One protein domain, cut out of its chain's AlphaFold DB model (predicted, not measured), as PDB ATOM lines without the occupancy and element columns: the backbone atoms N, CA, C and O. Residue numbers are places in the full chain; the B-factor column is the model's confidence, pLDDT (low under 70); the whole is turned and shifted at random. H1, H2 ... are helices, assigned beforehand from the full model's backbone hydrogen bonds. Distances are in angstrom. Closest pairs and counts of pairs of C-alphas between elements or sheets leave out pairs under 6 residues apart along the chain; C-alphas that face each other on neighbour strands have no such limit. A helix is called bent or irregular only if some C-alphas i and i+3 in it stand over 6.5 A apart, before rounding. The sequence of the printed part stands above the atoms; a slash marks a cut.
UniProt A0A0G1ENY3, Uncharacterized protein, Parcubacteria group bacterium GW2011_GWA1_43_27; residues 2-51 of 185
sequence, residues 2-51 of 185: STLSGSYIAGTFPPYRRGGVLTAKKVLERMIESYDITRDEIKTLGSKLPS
ATOM      1  N   SER A   2      30.533  42.371  33.424       66.56
ATOM      2  CA  SER A   2      29.749  41.760  32.340       66.56
ATOM      3  C   SER A   2      28.448  42.539  32.126       66.56
ATOM      4  O   SER A   2      27.765  42.868  33.102       66.56
ATOM      5  N   THR A   3      28.092  42.811  30.866       77.81
ATOM      6  CA  THR A   3      26.835  43.475  30.481       77.81
ATOM      7  C   THR A   3      25.633  42.791  31.132       77.81
ATOM      8  O   THR A   3      24.750  43.460  31.650       77.81
ATOM      9  N   LEU A   4      25.644  41.457  31.249       87.12
ATOM     10  CA  LEU A   4      24.582  40.691  31.913       87.12
ATOM     11  C   LEU A   4      24.421  41.048  33.395       87.12
ATOM     12  O   LEU A   4      23.297  41.212  33.878       87.12
ATOM     13  N   SER A   5      25.533  41.195  34.118       85.31
ATOM     14  CA  SER A   5      25.513  41.595  35.525       85.31
ATOM     15  C   SER A   5      24.998  43.026  35.677       85.31
ATOM     16  O   SER A   5      24.159  43.277  36.540       85.31
ATOM     17  N   GLY A   6      25.431  43.950  34.815       85.44
ATOM     18  CA  GLY A   6      24.918  45.324  34.792       85.44
ATOM     19  C   GLY A   6      23.418  45.392  34.492       85.44
ATOM     20  O   GLY A   6      22.685  46.116  35.160       85.44
ATOM     21  N   SER A   7      22.945  44.592  33.538       90.31
ATOM     22  CA  SER A   7      21.586  44.659  32.992       90.31
ATOM     23  C   SER A   7      20.516  43.918  33.795       90.31
ATOM     24  O   SER A   7      19.371  44.371  33.826       90.31
ATOM     25  N   TYR A   8      20.862  42.779  34.410       92.75
ATOM     26  CA  TYR A   8      19.893  41.877  35.052       92.75
ATOM     27  C   TYR A   8      20.173  41.590  36.533       92.75
ATOM     28  O   TYR A   8      19.290  41.061  37.212       92.75
ATOM     29  N   ILE A   9      21.359  41.933  37.051       91.25
ATOM     30  CA  ILE A   9      21.690  41.790  38.479       91.25
ATOM     31  C   ILE A   9      21.679  43.163  39.158       91.25
ATOM     32  O   ILE A   9      20.873  43.392  40.056       91.25
ATOM     33  N   ALA A  10      22.534  44.086  38.714       89.62
ATOM     34  CA  ALA A  10      22.650  45.426  39.287       89.62
ATOM     35  C   ALA A  10      21.525  46.369  38.816       89.62
ATOM     36  O   ALA A  10      21.066  47.229  39.577       89.62
ATOM     37  N   GLY A  11      21.058  46.192  37.576       90.88
ATOM     38  CA  GLY A  11      20.075  47.066  36.935       90.88
ATOM     39  C   GLY A  11      20.634  48.455  36.607       90.88
ATOM     40  O   GLY A  11      19.895  49.430  36.652       90.88
ATOM     41  N   THR A  12      21.936  48.558  36.334       89.81
ATOM     42  CA  THR A  12      22.642  49.805  35.990       89.81
ATOM     43  C   THR A  12      22.786  50.022  34.482       89.81
ATOM     44  O   THR A  12      23.076  51.134  34.056       89.81
ATOM     45  N   PHE A  13      22.545  48.986  33.675       88.69
ATOM     46  CA  PHE A  13      22.489  49.046  32.211       88.69
ATOM     47  C   PHE A  13      21.105  48.619  31.707       88.69
ATOM     48  O   PHE A  13      20.440  47.842  32.398       88.69
ATOM     49  N   PRO A  14      20.663  49.057  30.509       91.69
ATOM     50  CA  PRO A  14      19.444  48.542  29.892       91.69
ATOM     51  C   PRO A  14      19.416  47.001  29.886       91.69
ATOM     52  O   PRO A  14      20.451  46.383  29.631       91.69
ATOM     53  N   PRO A  15      18.272  46.353  30.173       94.31
ATOM     54  CA  PRO A  15      16.946  46.934  30.382       94.31
ATOM     55  C   PRO A  15      16.658  47.343  31.845       94.31
ATOM     56  O   PRO A  15      15.498  47.388  32.245       94.31
ATOM     57  N   TYR A  16      17.690  47.606  32.653       92.88
ATOM     58  CA  TYR A  16      17.612  48.074  34.045       92.88
ATOM     59  C   TYR A  16      16.842  47.132  34.981       92.88
ATOM     60  O   TYR A  16      16.160  47.559  35.913       92.88
ATOM     61  N   ARG A  17      16.938  45.819  34.741       91.88
ATOM     62  CA  ARG A  17      16.240  44.809  35.540       91.88
ATOM     63  C   ARG A  17      17.123  44.297  36.675       91.88
ATOM     64  O   ARG A  17      18.334  44.165  36.548       91.88
ATOM     65  N   ARG A  18      16.483  43.925  37.783       91.38
ATOM     66  CA  ARG A  18      17.107  43.235  38.925       91.38
ATOM     67  C   ARG A  18      16.504  41.841  39.094       91.38
ATOM     68  O   ARG A  18      15.934  41.516  40.125       91.38
ATOM     69  N   GLY A  19      16.571  41.040  38.030       87.94
ATOM     70  CA  GLY A  19      16.068  39.659  38.015       87.94
ATOM     71  C   GLY A  19      16.987  38.655  38.724       87.94
ATOM     72  O   GLY A  19      16.610  37.505  38.932       87.94
ATOM     73  N   GLY A  20      18.198  39.077  39.097       91.25
ATOM     74  CA  GLY A  20      19.178  38.241  39.783       91.25
ATOM     75  C   GLY A  20      19.880  37.245  38.857       91.25
ATOM     76  O   GLY A  20      19.751  37.278  37.630       91.25
ATOM     77  N   VAL A  21      20.658  36.345  39.462       90.56
ATOM     78  CA  VAL A  21      21.571  35.434  38.746       90.56
ATOM     79  C   VAL A  21      20.824  34.458  37.834       90.56
ATOM     80  O   VAL A  21      21.270  34.201  36.718       90.56
ATOM     81  N   LEU A  22      19.663  33.945  38.255       92.12
ATOM     82  CA  LEU A  22      18.876  33.005  37.449       92.12
ATOM     83  C   LEU A  22      18.361  33.643  36.157       92.12
ATOM     84  O   LEU A  22      18.421  33.022  35.097       92.12
ATOM     85  N   THR A  23      17.880  34.886  36.220       93.62
ATOM     86  CA  THR A  23      17.480  35.623  35.018       93.62
ATOM     87  C   THR A  23      18.685  35.916  34.134       93.62
ATOM     88  O   THR A  23      18.602  35.684  32.933       93.62
ATOM     89  N   ALA A  24      19.811  36.352  34.709       92.38
ATOM     90  CA  ALA A  24      21.035  36.593  33.943       92.38
ATOM     91  C   ALA A  24      21.517  35.328  33.209       92.38
ATOM     92  O   ALA A  24      21.863  35.402  32.033       92.38
ATOM     93  N   LYS A  25      21.456  34.158  33.862       92.25
ATOM     94  CA  LYS A  25      21.782  32.864  33.249       92.25
ATOM     95  C   LYS A  25      20.839  32.520  32.092       92.25
ATOM     96  O   LYS A  25      21.315  32.181  31.015       92.25
ATOM     97  N   LYS A  26      19.522  32.665  32.281       94.94
ATOM     98  CA  LYS A  26      18.536  32.437  31.207       94.94
ATOM     99  C   LYS A  26      18.785  33.348  30.006       94.94
ATOM    100  O   LYS A  26      18.669  32.905  28.872       94.94
ATOM    101  N   VAL A  27      19.127  34.616  30.240       95.31
ATOM    102  CA  VAL A  27      19.443  35.557  29.155       95.31
ATOM    103  C   VAL A  27      20.732  35.152  28.444       95.31
ATOM    104  O   VAL A  27      20.744  35.128  27.220       95.31
ATOM    105  N   LEU A  28      21.781  34.772  29.183       93.75
ATOM    106  CA  LEU A  28      23.021  34.258  28.595       93.75
ATOM    107  C   LEU A  28      22.754  33.055  27.679       93.75
ATOM    108  O   LEU A  28      23.222  33.045  26.547       93.75
ATOM    109  N   GLU A  29      21.960  32.083  28.132       95.69
ATOM    110  CA  GLU A  29      21.574  30.912  27.330       95.69
ATOM    111  C   GLU A  29      20.884  31.321  26.019       95.69
ATOM    112  O   GLU A  29      21.222  30.799  24.960       95.69
ATOM    113  N   ARG A  30      19.985  32.313  26.063       97.25
ATOM    114  CA  ARG A  30      19.315  32.834  24.857       97.25
ATOM    115  C   ARG A  30      20.245  33.607  23.934       97.25
ATOM    116  O   ARG A  30      20.076  33.541  22.719       97.25
ATOM    117  N   MET A  31      21.222  34.329  24.479       96.00
ATOM    118  CA  MET A  31      22.239  34.998  23.667       96.00
ATOM    119  C   MET A  31      23.124  33.980  22.942       96.00
ATOM    120  O   MET A  31      23.405  34.168  21.763       96.00
ATOM    121  N   ILE A  32      23.513  32.894  23.616       96.00
ATOM    122  CA  ILE A  32      24.297  31.803  23.017       96.00
ATOM    123  C   ILE A  32      23.493  31.104  21.916       96.00
ATOM    124  O   ILE A  32      24.008  30.903  20.824       96.00
ATOM    125  N   GLU A  33      22.223  30.784  22.170       97.50
ATOM    126  CA  GLU A  33      21.323  30.203  21.165       97.50
ATOM    127  C   GLU A  33      21.183  31.118  19.938       97.50
ATOM    128  O   GLU A  33      21.322  30.672  18.802       97.50
ATOM    129  N   SER A  34      20.973  32.418  20.164       97.62
ATOM    130  CA  SER A  34      20.846  33.402  19.082       97.62
ATOM    131  C   SER A  34      22.138  33.536  18.273       97.62
ATOM    132  O   SER A  34      22.087  33.664  17.048       97.62
ATOM    133  N   TYR A  35      23.294  33.495  18.944       96.69
ATOM    134  CA  TYR A  35      24.599  33.494  18.290       96.69
ATOM    135  C   TYR A  35      24.764  32.265  17.393       96.69
ATOM    136  O   TYR A  35      25.101  32.420  16.223       96.69
ATOM    137  N   ASP A  36      24.458  31.072  17.906       96.88
ATOM    138  CA  ASP A  36      24.566  29.818  17.157       96.88
ATOM    139  C   ASP A  36      23.689  29.824  15.906       96.88
ATOM    140  O   ASP A  36      24.193  29.564  14.816       96.88
ATOM    141  N   ILE A  37      22.415  30.203  16.045       98.00
ATOM    142  CA  ILE A  37      21.479  30.301  14.915       98.00
ATOM    143  C   ILE A  37      22.013  31.273  13.858       98.00
ATOM    144  O   ILE A  37      22.052  30.948  12.674       98.00
ATOM    145  N   THR A  38      22.459  32.457  14.284       97.56
ATOM    146  CA  THR A  38      22.959  33.489  13.363       97.56
ATOM    147  C   THR A  38      24.215  33.017  12.636       97.56
ATOM    148  O   THR A  38      24.332  33.160  11.419       97.56
ATOM    149  N   ARG A  39      25.160  32.433  13.375       96.69
ATOM    150  CA  ARG A  39      26.421  31.927  12.839       96.69
ATOM    151  C   ARG A  39      26.181  30.787  11.853       96.69
ATOM    152  O   ARG A  39      26.764  30.801  10.771       96.69
ATOM    153  N   ASP A  40      25.316  29.837  12.187       96.50
ATOM    154  CA  ASP A  40      25.014  28.697  11.321       96.50
ATOM    155  C   ASP A  40      24.275  29.123  10.047       96.50
ATOM    156  O   ASP A  40      24.596  28.622   8.967       96.50
ATOM    157  N   GLU A  41      23.376  30.107  10.126       97.56
ATOM    158  CA  GLU A  41      22.729  30.684   8.942       97.56
ATOM    159  C   GLU A  41      23.749  31.389   8.035       97.56
ATOM    160  O   GLU A  41      23.813  31.116   6.834       97.56
ATOM    161  N   ILE A  42      24.629  32.227   8.603       97.00
ATOM    162  CA  ILE A  42      25.703  32.891   7.844       97.00
ATOM    163  C   ILE A  42      26.602  31.855   7.161       97.00
ATOM    164  O   ILE A  42      26.937  32.006   5.984       97.00
ATOM    165  N   LYS A  43      26.984  30.787   7.868       95.69
ATOM    166  CA  LYS A  43      27.816  29.715   7.307       95.69
ATOM    167  C   LYS A  43      27.094  28.921   6.224       95.69
ATOM    168  O   LYS A  43      27.705  28.601   5.205       95.69
ATOM    169  N   THR A  44      25.803  28.663   6.397       96.19
ATOM    170  CA  THR A  44      24.974  27.972   5.404       96.19
ATOM    171  C   THR A  44      24.871  28.787   4.121       96.19
ATOM    172  O   THR A  44      25.132  28.265   3.035       96.19
ATOM    173  N   LEU A  45      24.569  30.082   4.221       95.44
ATOM    174  CA  LEU A  45      24.523  30.979   3.064       95.44
ATOM    175  C   LEU A  45      25.904  31.132   2.416       95.44
ATOM    176  O   LEU A  45      26.026  31.072   1.192       95.44
ATOM    177  N   GLY A  46      26.942  31.263   3.241       95.94
ATOM    178  CA  GLY A  46      28.332  31.399   2.820       95.94
ATOM    179  C   GLY A  46      28.897  30.178   2.097       95.94
ATOM    180  O   GLY A  46      29.755  30.341   1.238       95.94
ATOM    181  N   SER A  47      28.387  28.972   2.370       94.19
ATOM    182  CA  SER A  47      28.823  27.731   1.701       94.19
ATOM    183  C   SER A  47      28.604  27.727   0.181       94.19
ATOM    184  O   SER A  47      29.205  26.929  -0.532       94.19
ATOM    185  N   LYS A  48      27.757  28.634  -0.322       94.25
ATOM    186  CA  LYS A  48      27.489  28.826  -1.754       94.25
ATOM    187  C   LYS A  48      28.514  29.734  -2.438       94.25
ATOM    188  O   LYS A  48      28.483  29.873  -3.658       94.25
ATOM    189  N   LEU A  49      29.370  30.400  -1.666       94.88
ATOM    190  CA  LEU A  49      30.395  31.306  -2.169       94.88
ATOM    191  C   LEU A  49      31.722  30.558  -2.376       94.88
ATOM    192  O   LEU A  49      31.976  29.561  -1.698       94.88
ATOM    193  N   PRO A  50      32.600  31.045  -3.274       94.38
ATOM    194  CA  PRO A  50      33.988  30.593  -3.333       94.38
ATOM    195  C   PRO A  50      34.668  30.712  -1.966       94.38
ATOM    196  O   PRO A  50      34.357  31.627  -1.200       94.38
ATOM    197  N   SER A  51      35.611  29.814  -1.675       88.06
ATOM    198  CA  SER A  51      36.241  29.715  -0.351       88.06
ATOM    199  C   SER A  51      36.900  31.019   0.114       88.06
ATOM    200  O   SER A  51      36.814  31.369   1.287       88.06
TER     201      SER A  51
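This is residues 2 to 51 of the 185 residues of an uncharacterized protein of Parcubacteria group bacterium GW2011_GWA1_43_27 (UniProt A0A0G1ENY3). One long helix, H2, makes the length of the model, and the short helix H1 with the loop after it folds back beside the first end of H2, as a small head on a long shaft. Residues 29 to 51, of which 29 to 46 belong to H2, stick out free from this head. The printed part has 50 residues with two named helices, H1 then H2, and no named strand; the class is all helix. The whole is extended, with a radius of gyration of the C-alphas of 15.6 A, and spans 47 by 17 by 14 A, a rod.

H1, residues 3 to 10, and H2, residues 20 to 46, form a helical hairpin. They touch, with 13 pairs of C-alphas within 8 A, and H2 does so with residues 20 to 28 alone. The closest C-alphas of the two are those of Ile 9 and Gly 20, 4.5 A apart. Their lines stand at a shallow tilt of 19 degrees, and they run opposite ways. Their centres are 17.3 A apart. In H2 every O i to N i+4 pair is within hydrogen-bond range; in H1 3 of 4 are.

H1 runs from Thr 3, C-alpha at (26.835, 43.475, 30.481), to Ala 10, 9.9 A from first to last C-alpha. It is neither bent nor irregular, but only just: C-alphas 7 and 10 are 6.4 A apart. H2 runs from Gly 20, C-alpha at (19.178, 38.241, 39.783), to Gly 46, C-alpha at (28.332, 31.399, 2.820), 38.7 A from first to last C-alpha.

The two C-alphas farthest apart are those of Arg 18 and Pro 50, 47.2 A. The printed part has no cut, and the link from H1 to H2, 9 residues, is short. The mean pLDDT of the printed part is 92.6, and residue 2 alone is under 70.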